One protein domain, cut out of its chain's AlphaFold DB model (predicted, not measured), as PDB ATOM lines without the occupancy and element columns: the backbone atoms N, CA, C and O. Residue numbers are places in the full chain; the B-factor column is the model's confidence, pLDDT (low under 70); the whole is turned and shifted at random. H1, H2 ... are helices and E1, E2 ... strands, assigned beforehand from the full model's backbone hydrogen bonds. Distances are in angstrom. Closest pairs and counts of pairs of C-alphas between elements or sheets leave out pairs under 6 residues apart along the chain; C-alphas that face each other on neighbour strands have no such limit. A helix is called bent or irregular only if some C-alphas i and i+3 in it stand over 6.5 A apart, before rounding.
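Overview. This is residues 2 to 73 of the 146 residues of an uncharacterized protein of bacterium ADurb.BinA186 (UniProt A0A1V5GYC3). A small sheet of three very short strands sits between two helices, with H1 over one face and H2 over the other. Residues 16 to 22, of which 16 to 20 belong to H1, stick out from the body, and a long stretch without a named element, residues 21 to 44, leads back to the sheet. The printed part has 72 residues, in the order E1, H1, E2, E3, H2; the mixed sheet runs E1, E3, E2. The class is mixed, helices and strands, with 33 residues in named elements, under half. The whole is compact, with a radius of gyration of the C-alphas of 11.8 A and spans of 32 by 25 by 17 A.

Along the chain. E1 is residues 2 to 4, 6.6 A long, from C-alpha 2 at (3.326, 34.370, -45.132). H1, residues 8 to 20, is 19.6 A long and irregular: C-alphas 9 and 12 are 7.4 A apart. E2 is residues 45 to 47, 6.6 A, and E3 residues 50 to 52, 6.2 A. H2, residues 59 to 69, spans 15.1 A and ends with C-alpha 69 at (-2.720, 48.632, -38.787).

Arrangement. E1 and E3 are parallel, with N 4 and O 51 at 2.9 A. E3 and E2 form an antiparallel hairpin, with N 52 and O 45 at 2.8 A. H1 is on the sheet at a height of 9.9 A, along the strands; its closest C-alphas to E3 are Thr 8 and Phe 52, 6.2 A. H2 is on the opposite face, slantwise to the strands at 56 degrees to E3 on the local plane; the closest C-alphas of E1 and H2 are Leu 3 and Lys 59, 7.2 A. H1 and H2 are apart. Every O i to N i+4 pair is within hydrogen-bond range in H2, and 7 of 9 in H1.

Size, cuts and confidence. The two farthest C-alphas, Glu 22 and Lys 39, are 33.2 A apart. The printed part has no cut, and the link from H1 to E2 is long, 24 residues. Residues 31 to 38 have pLDDT under 70.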
ATOM      1  N   GLY A   2       1.862  34.512 -45.147       92.94
ATOM      2  CA  GLY A   2       3.326  34.370 -45.132       92.94
ATOM      3  C   GLY A   2       4.054  35.575 -44.516       92.94
ATOM      4  O   GLY A   2       3.539  36.692 -44.537       92.94
ATOM      5  N   LEU A   3       5.268  35.356 -44.000       93.75
ATOM      6  CA  LEU A   3       6.160  36.402 -43.484       93.75
ATOM      7  C   LEU A   3       7.614  36.066 -43.839       93.75
ATOM      8  O   LEU A   3       8.153  35.052 -43.397       93.75
ATOM      9  N   THR A   4       8.261  36.907 -44.643       93.12
ATOM     10  CA  THR A   4       9.581  36.613 -45.213       93.12
ATOM     11  C   THR A   4      10.550  37.778 -45.060       93.12
ATOM     12  O   THR A   4      10.153  38.929 -45.189       93.12
ATOM     13  N   ALA A   5      11.832  37.473 -44.835       92.19
ATOM     14  CA  ALA A   5      12.922  38.456 -44.823       92.19
ATOM     15  C   ALA A   5      13.451  38.785 -46.237       92.19
ATOM     16  O   ALA A   5      14.467  39.467 -46.393       92.19
ATOM     17  N   ARG A   6      12.774  38.298 -47.290       90.25
ATOM     18  CA  ARG A   6      13.094  38.636 -48.679       90.25
ATOM     19  C   ARG A   6      12.737  40.089 -48.973       90.25
ATOM     20  O   ARG A   6      11.583  40.486 -48.839       90.25
ATOM     21  N   GLN A   7      13.723  40.828 -49.473       88.88
ATOM     22  CA  GLN A   7      13.583  42.236 -49.833       88.88
ATOM     23  C   GLN A   7      12.522  42.458 -50.922       88.88
ATOM     24  O   GLN A   7      12.322  41.616 -51.801       88.88
ATOM     25  N   THR A   8      11.906  43.643 -50.918       87.56
ATOM     26  CA  THR A   8      10.848  44.075 -51.849       87.56
ATOM     27  C   THR A   8      11.148  43.822 -53.339       87.56
ATOM     28  O   THR A   8      10.239  43.384 -54.047       87.56
ATOM     29  N   PRO A   9      12.386  43.987 -53.856       91.25
ATOM     30  CA  PRO A   9      12.691  43.668 -55.257       91.25
ATOM     31  C   PRO A   9      12.468  42.192 -55.636       91.25
ATOM     32  O   PRO A   9      12.282  41.874 -56.809       91.25
ATOM     33  N   LEU A  10      12.457  41.278 -54.658       93.31
ATOM     34  CA  LEU A  10      12.262  39.843 -54.874       93.31
ATOM     35  C   LEU A  10      10.793  39.407 -54.822       93.31
ATOM     36  O   LEU A  10      10.531  38.209 -54.961       93.31
ATOM     37  N   ILE A  11       9.834  40.326 -54.650       93.25
ATOM     38  CA  ILE A  11       8.402  39.987 -54.571       93.25
ATOM     39  C   ILE A  11       7.970  39.212 -55.815       93.25
ATOM     40  O   ILE A  11       7.548  38.066 -55.698       93.25
ATOM     41  N   ALA A  12       8.162  39.773 -57.013       95.19
ATOM     42  CA  ALA A  12       7.705  39.145 -58.253       95.19
ATOM     43  C   ALA A  12       8.331  37.757 -58.483       95.19
ATOM     44  O   ALA A  12       7.650  36.828 -58.910       95.19
ATOM     45  N   ALA A  13       9.621  37.595 -58.172       96.75
ATOM     46  CA  ALA A  13      10.289  36.299 -58.270       96.75
ATOM     47  C   ALA A  13       9.751  35.291 -57.243       96.75
ATOM     48  O   ALA A  13       9.557  34.126 -57.577       96.75
ATOM     49  N   THR A  14       9.473  35.740 -56.018       95.69
ATOM     50  CA  THR A  14       8.921  34.895 -54.949       95.69
ATOM     51  C   THR A  14       7.505  34.440 -55.279       95.69
ATOM     52  O   THR A  14       7.203  33.263 -55.122       95.69
ATOM     53  N   LEU A  15       6.654  35.333 -55.794       95.38
ATOM     54  CA  LEU A  15       5.293  34.975 -56.194       95.38
ATOM     55  C   LEU A  15       5.286  33.939 -57.324       95.38
ATOM     56  O   LEU A  15       4.583  32.944 -57.207       95.38
ATOM     57  N   ARG A  16       6.148  34.095 -58.341       96.50
ATOM     58  CA  ARG A  16       6.314  33.076 -59.396       96.50
ATOM     59  C   ARG A  16       6.789  31.726 -58.853       96.50
ATOM     60  O   ARG A  16       6.353  30.684 -59.327       96.50
ATOM     61  N   GLN A  17       7.696  31.726 -57.873       95.38
ATOM     62  CA  GLN A  17       8.170  30.489 -57.242       95.38
ATOM     63  C   GLN A  17       7.054  29.772 -56.481       95.38
ATOM     64  O   GLN A  17       6.960  28.555 -56.567       95.38
ATOM     65  N   LEU A  18       6.225  30.522 -55.751       95.06
ATOM     66  CA  LEU A  18       5.089  29.975 -55.009       95.06
ATOM     67  C   LEU A  18       4.007  29.428 -55.942       95.06
ATOM     68  O   LEU A  18       3.500  28.339 -55.700       95.06
ATOM     69  N   GLU A  19       3.722  30.137 -57.035       94.56
ATOM     70  CA  GLU A  19       2.803  29.684 -58.081       94.56
ATOM     71  C   GLU A  19       3.254  28.350 -58.695       94.56
ATOM     72  O   GLU A  19       2.449  27.435 -58.829       94.56
ATOM     73  N   HIS A  20       4.552  28.192 -58.978       95.44
ATOM     74  CA  HIS A  20       5.103  26.953 -59.536       95.44
ATOM     75  C   HIS A  20       4.973  25.736 -58.600       95.44
ATOM     76  O   HIS A  20       4.942  24.606 -59.078       95.44
ATOM     77  N   ILE A  21       4.888  25.950 -57.284       94.62
ATOM     78  CA  ILE A  21       4.657  24.883 -56.293       94.62
ATOM     79  C   ILE A  21       3.210  24.856 -55.782       94.62
ATOM     80  O   ILE A  21       2.942  24.257 -54.743       94.62
ATOM     81  N   GLU A  22       2.295  25.534 -56.481       94.81
ATOM     82  CA  GLU A  22       0.857  25.574 -56.184       94.81
ATOM     83  C   GLU A  22       0.513  26.096 -54.772       94.81
ATOM     84  O   GLU A  22      -0.532  25.781 -54.198       94.81
ATOM     85  N   VAL A  23       1.373  26.950 -54.206       92.19
ATOM     86  CA  VAL A  23       1.147  27.599 -52.908       92.19
ATOM     87  C   VAL A  23       0.574  28.997 -53.115       92.19
ATOM     88  O   VAL A  23       1.201  29.864 -53.720       92.19
ATOM     89  N   ASP A  24      -0.596  29.255 -52.528       91.69
ATOM     90  CA  ASP A  24      -1.272  30.552 -52.602       91.69
ATOM     91  C   ASP A  24      -1.663  31.075 -51.211       91.69
ATOM     92  O   ASP A  24      -2.618  30.612 -50.578       91.69
ATOM     93  N   PHE A  25      -0.932  32.086 -50.734       91.31
ATOM     94  CA  PHE A  25      -1.186  32.730 -49.443       91.31
ATOM     95  C   PHE A  25      -2.325  33.756 -49.472       91.31
ATOM     96  O   PHE A  25      -2.788  34.161 -48.401       91.31
ATOM     97  N   SER A  26      -2.809  34.166 -50.649       89.94
ATOM     98  CA  SER A  26      -3.865  35.179 -50.766       89.94
ATOM     99  C   SER A  26      -5.206  34.675 -50.223       89.94
ATOM    100  O   SER A  26      -5.930  35.429 -49.572       89.94
ATOM    101  N   LYS A  27      -5.479  33.371 -50.368       85.31
ATOM    102  CA  LYS A  27      -6.708  32.694 -49.913       85.31
ATOM    103  C   LYS A  27      -6.918  32.721 -48.395       85.31
ATOM    104  O   LYS A  27      -8.046  32.615 -47.934       85.31
ATOM    105  N   SER A  28      -5.840  32.843 -47.618       80.06
ATOM    106  CA  SER A  28      -5.856  32.791 -46.145       80.06
ATOM    107  C   SER A  28      -5.398  34.101 -45.500       80.06
ATOM    108  O   SER A  28      -4.921  34.118 -44.362       80.06
ATOM    109  N   SER A  29      -5.457  35.205 -46.247       80.00
ATOM    110  CA  SER A  29      -4.915  36.476 -45.791       80.00
ATOM    111  C   SER A  29      -5.908  37.302 -44.968       80.00
ATOM    112  O   SER A  29      -7.080  37.446 -45.314       80.00
ATOM    113  N   LEU A  30      -5.408  37.900 -43.885       74.38
ATOM    114  CA  LEU A  30      -6.165  38.792 -43.013       74.38
ATOM    115  C   LEU A  30      -6.210  40.206 -43.605       74.38
ATOM    116  O   LEU A  30      -5.378  41.021 -43.238       74.38
ATOM    117  N   LYS A  31      -7.193  40.477 -44.475       69.25
ATOM    118  CA  LYS A  31      -7.483  41.760 -45.158       69.25
ATOM    119  C   LYS A  31      -6.307  42.362 -45.962       69.25
ATOM    120  O   LYS A  31      -5.234  42.593 -45.417       69.25
ATOM    121  N   PRO A  32      -6.509  42.744 -47.235       60.91
ATOM    122  CA  PRO A  32      -5.512  43.510 -47.968       60.91
ATOM    123  C   PRO A  32      -5.458  44.932 -47.399       60.91
ATOM    124  O   PRO A  32      -6.229  45.806 -47.787       60.91
ATOM    125  N   ALA A  33      -4.572  45.174 -46.439       58.06
ATOM    126  CA  ALA A  33      -4.168  46.531 -46.119       58.06
ATOM    127  C   ALA A  33      -2.981  46.895 -47.007       58.06
ATOM    128  O   ALA A  33      -2.019  46.132 -47.103       58.06
ATOM    129  N   LEU A  34      -3.031  48.080 -47.621       62.12
ATOM    130  CA  LEU A  34      -1.826  48.765 -48.082       62.12
ATOM    131  C   LEU A  34      -0.928  48.952 -46.855       62.12
ATOM    132  O   LEU A  34      -1.144  49.842 -46.026       62.12
ATOM    133  N   PHE A  35       0.011  48.027 -46.693       67.62
ATOM    134  CA  PHE A  35       0.996  48.023 -45.630       67.62
ATOM    135  C   PHE A  35       2.354  48.277 -46.268       67.62
ATOM    136  O   PHE A  35       3.112  47.360 -46.579       67.62
ATOM    137  N   GLU A  36       2.613  49.560 -46.486       65.75
ATOM    138  CA  GLU A  36       3.932  50.092 -46.782       65.75
ATOM    139  C   GLU A  36       4.351  50.895 -45.561       65.75
ATOM    140  O   GLU A  36       3.719  51.885 -45.184       65.75
ATOM    141  N   ALA A  37       5.360  50.399 -44.858       62.34
ATOM    142  CA  ALA A  37       5.768  50.974 -43.592       62.34
ATOM    143  C   ALA A  37       7.151  51.609 -43.741       62.34
ATOM    144  O   ALA A  37       8.171  50.949 -43.577       62.34
ATOM    145  N   HIS A  38       7.177  52.920 -43.992       65.81
ATOM    146  CA  HIS A  38       8.411  53.722 -44.008       65.81
ATOM    147  C   HIS A  38       9.015  53.939 -42.609       65.81
ATOM    148  O   HIS A  38      10.090  54.513 -42.483       65.81
ATOM    149  N   LYS A  39       8.325  53.493 -41.549       74.50
ATOM    150  CA  LYS A  39       8.788  53.590 -40.155       74.50
ATOM    151  C   LYS A  39       9.896  52.595 -39.795       74.50
ATOM    152  O   LYS A  39      10.463  52.695 -38.714       74.50
ATOM    153  N   PHE A  40      10.158  51.611 -40.652       80.75
ATOM    154  CA  PHE A  40      11.205  50.621 -40.429       80.75
ATOM    155  C   PHE A  40      12.509  51.047 -41.098       80.75
ATOM    156  O   PHE A  40      12.504  51.750 -42.105       80.75
ATOM    157  N   ALA A  41      13.631  50.556 -40.570       79.25
ATOM    158  CA  ALA A  41      14.965  50.822 -41.113       79.25
ATOM    159  C   ALA A  41      15.173  50.298 -42.552       79.25
ATOM    160  O   ALA A  41      16.177  50.615 -43.184       79.25
ATOM    161  N   ALA A  42      14.237  49.499 -43.073       81.44
ATOM    162  CA  ALA A  42      14.220  49.032 -44.449       81.44
ATOM    163  C   ALA A  42      12.777  48.925 -44.974       81.44
ATOM    164  O   ALA A  42      11.850  48.791 -44.167       81.44
ATOM    165  N   PRO A  43      12.575  48.929 -46.307       85.38
ATOM    166  CA  PRO A  43      11.259  48.768 -46.909       85.38
ATOM    167  C   PRO A  43      10.563  47.481 -46.462       85.38
ATOM    168  O   PRO A  43      11.154  46.399 -46.440       85.38
ATOM    169  N   VAL A  44       9.281  47.617 -46.145       89.75
ATOM    170  CA  VAL A  44       8.371  46.518 -45.830       89.75
ATOM    171  C   VAL A  44       7.158  46.652 -46.733       89.75
ATOM    172  O   VAL A  44       6.634  47.756 -46.888       89.75
ATOM    173  N   ALA A  45       6.722  45.543 -47.319       90.62
ATOM    174  CA  ALA A  45       5.601  45.513 -48.249       90.62
ATOM    175  C   ALA A  45       4.696  44.313 -47.981       90.62
ATOM    176  O   ALA A  45       5.153  43.258 -47.542       90.62
ATOM    177  N   PHE A  46       3.415  44.451 -48.295       91.25
ATOM    178  CA  PHE A  46       2.460  43.353 -48.265       91.25
ATOM    179  C   PHE A  46       1.995  43.022 -49.685       91.25
ATOM    180  O   PHE A  46       1.550  43.904 -50.417       91.25
ATOM    181  N   SER A  47       2.091  41.755 -50.084       90.94
ATOM    182  CA  SER A  47       1.686  41.296 -51.415       90.94
ATOM    183  C   SER A  47       1.224  39.840 -51.371       90.94
ATOM    184  O   SER A  47       1.865  39.003 -50.740       90.94
ATOM    185  N   ASN A  48       0.084  39.543 -52.006       91.25
ATOM    186  CA  ASN A  48      -0.518  38.205 -52.111       91.25
ATOM    187  C   ASN A  48      -0.570  37.416 -50.788       91.25
ATOM    188  O   ASN A  48      -0.296  36.220 -50.742       91.25
ATOM    189  N   GLY A  49      -0.924  38.085 -49.688       91.88
ATOM    190  CA  GLY A  49      -1.029  37.443 -48.377       91.88
ATOM    191  C   GLY A  49       0.306  37.181 -47.676       91.88
ATOM    192  O   GLY A  49       0.333  36.444 -46.686       91.88
ATOM    193  N   ILE A  50       1.390  37.785 -48.166       93.06
ATOM    194  CA  ILE A  50       2.744  37.681 -47.628       93.06
ATOM    195  C   ILE A  50       3.233  39.072 -47.237       93.06
ATOM    196  O   ILE A  50       3.139  40.022 -48.013       93.06
ATOM    197  N   ILE A  51       3.801  39.177 -46.042       92.75
ATOM    198  CA  ILE A  51       4.550  40.354 -45.616       92.75
ATOM    199  C   ILE A  51       6.028  40.132 -45.961       92.75
ATOM    200  O   ILE A  51       6.653  39.182 -45.486       92.75
ATOM    201  N   PHE A  52       6.578  41.013 -46.789       93.12
ATOM    202  CA  PHE A  52       7.978  41.062 -47.192       93.12
ATOM    203  C   PHE A  52       8.720  42.096 -46.348       93.12
ATOM    204  O   PHE A  52       8.316  43.257 -46.287       93.12
ATOM    205  N   THR A  53       9.799  41.669 -45.699       91.56
ATOM    206  CA  THR A  53      10.667  42.494 -44.850       91.56
ATOM    207  C   THR A  53      12.111  42.436 -45.361       91.56
ATOM    208  O   THR A  53      12.378  41.992 -46.476       91.56
ATOM    209  N   SER A  54      13.067  42.884 -44.551       88.38
ATOM    210  CA  SER A  54      14.486  42.590 -44.754       88.38
ATOM    211  C   SER A  54      15.080  41.936 -43.506       88.38
ATOM    212  O   SER A  54      14.490  42.011 -42.429       88.38
ATOM    213  N   GLU A  55      16.285  41.383 -43.638       86.62
ATOM    214  CA  GLU A  55      17.107  40.875 -42.524       86.62
ATOM    215  C   GLU A  55      17.383  41.922 -41.427       86.62
ATOM    216  O   GLU A  55      17.644  41.578 -40.276       86.62
ATOM    217  N   PHE A  56      17.305  43.215 -41.759       88.38
ATOM    218  CA  PHE A  56      17.549  44.313 -40.819       88.38
ATOM    219  C   PHE A  56      16.319  44.686 -39.984       88.38
ATOM    220  O   PHE A  56      16.427  45.496 -39.067       88.38
ATOM    221  N   VAL A  57      15.148  44.127 -40.301       90.06
ATOM    222  CA  VAL A  57      13.886  44.452 -39.630       90.06
ATOM    223  C   VAL A  57      13.310  43.188 -39.007       90.06
ATOM    224  O   VAL A  57      13.078  42.187 -39.687       90.06
ATOM    225  N   LYS A  58      13.039  43.239 -37.701       92.81
ATOM    226  CA  LYS A  58      12.502  42.094 -36.967       92.81
ATOM    227  C   LYS A  58      11.099  41.730 -37.452       92.81
ATOM    228  O   LYS A  58      10.188  42.556 -37.456       92.81
ATOM    229  N   LYS A  59      10.904  40.449 -37.778       94.19
ATOM    230  CA  LYS A  59       9.608  39.873 -38.170       94.19
ATOM    231  C   LYS A  59       8.504  40.143 -37.139       94.19
ATOM    232  O   LYS A  59       7.382  40.458 -37.524       94.19
ATOM    233  N   SER A  60       8.827  40.069 -35.847       95.12
ATOM    234  CA  SER A  60       7.895  40.326 -34.743       95.12
ATOM    235  C   SER A  60       7.338  41.755 -34.759       95.12
ATOM    236  O   SER A  60       6.126  41.943 -34.687       95.12
ATOM    237  N   GLU A  61       8.203  42.760 -34.923       94.06
ATOM    238  CA  GLU A  61       7.831  44.179 -34.976       94.06
ATOM    239  C   GLU A  61       6.961  44.484 -36.191       94.06
ATOM    240  O   GLU A  61       5.964  45.202 -36.091       94.06
ATOM    241  N   VAL A  62       7.315  43.903 -37.338       93.31
ATOM    242  CA  VAL A  62       6.538  44.058 -38.566       93.31
ATOM    243  C   VAL A  62       5.159  43.432 -38.418       93.31
ATOM    244  O   VAL A  62       4.161  44.072 -38.750       93.31
ATOM    245  N   LEU A  63       5.087  42.205 -37.903       93.81
ATOM    246  CA  LEU A  63       3.822  41.507 -37.719       93.81
ATOM    247  C   LEU A  63       2.927  42.230 -36.704       93.81
ATOM    248  O   LEU A  63       1.731  42.389 -36.942       93.81
ATOM    249  N   LYS A  64       3.507  42.739 -35.611       94.00
ATOM    250  CA  LYS A  64       2.797  43.569 -34.633       94.00
ATOM    251  C   LYS A  64       2.230  44.826 -35.292       94.00
ATOM    252  O   LYS A  64       1.037  45.094 -35.176       94.00
ATOM    253  N   ALA A  65       3.056  45.556 -36.040       92.00
ATOM    254  CA  ALA A  65       2.627  46.753 -36.758       92.00
ATOM    255  C   ALA A  65       1.535  46.462 -37.797       92.00
ATOM    256  O   ALA A  65       0.655  47.296 -38.007       92.00
ATOM    257  N   TYR A  66       1.593  45.302 -38.452       91.62
ATOM    258  CA  TYR A  66       0.560  44.856 -39.377       91.62
ATOM    259  C   TYR A  66      -0.774  44.654 -38.651       91.62
ATOM    260  O   TYR A  66      -1.777  45.239 -39.049       91.62
ATOM    261  N   PHE A  67      -0.774  43.895 -37.553       92.19
ATOM    262  CA  PHE A  67      -1.954  43.647 -36.720       92.19
ATOM    263  C   PHE A  67      -2.577  44.930 -36.158       92.19
ATOM    264  O   PHE A  67      -3.787  45.137 -36.279       92.19
ATOM    265  N   GLU A  68      -1.755  45.849 -35.653       90.81
ATOM    266  CA  GLU A  68      -2.201  47.186 -35.245       90.81
ATOM    267  C   GLU A  68      -2.854  47.943 -36.410       90.81
ATOM    268  O   GLU A  68      -3.939  48.505 -36.266       90.81
ATOM    269  N   ARG A  69      -2.229  47.923 -37.597       88.69
ATOM    270  CA  ARG A  69      -2.720  48.632 -38.787       88.69
ATOM    271  C   ARG A  69      -4.085  48.132 -39.251       88.69
ATOM    272  O   ARG A  69      -4.890  48.945 -39.712       88.69
ATOM    273  N   ILE A  70      -4.327  46.826 -39.162       89.56
ATOM    274  CA  ILE A  70      -5.605  46.212 -39.542       89.56
ATOM    275  C   ILE A  70      -6.624  46.182 -38.394       89.56
ATOM    276  O   ILE A  70      -7.721  45.650 -38.582       89.56
ATOM    277  N   ASN A  71      -6.280  46.770 -37.241       90.69
ATOM    278  CA  ASN A  71      -7.075  46.772 -36.016       90.69
ATOM    279  C   ASN A  71      -7.550  45.360 -35.626       90.69
ATOM    280  O   ASN A  71      -8.732  45.121 -35.375       90.69
ATOM    281  N   PHE A  72      -6.622  44.406 -35.654       91.31
ATOM    282  CA  PHE A  72      -6.876  43.009 -35.328       91.31
ATOM    283  C   PHE A  72      -5.686  42.446 -34.564       91.31
ATOM    284  O   PHE A  72      -4.569  42.495 -35.062       91.31
ATOM    285  N   MET A  73      -5.935  41.856 -33.395       94.62
ATOM    286  CA  MET A  73      -4.931  41.113 -32.640       94.62
ATOM    287  C   MET A  73      -5.422  39.673 -32.451       94.62
ATOM    288  O   MET A  73      -6.504  39.481 -31.888       94.62
TER     289      MET A  73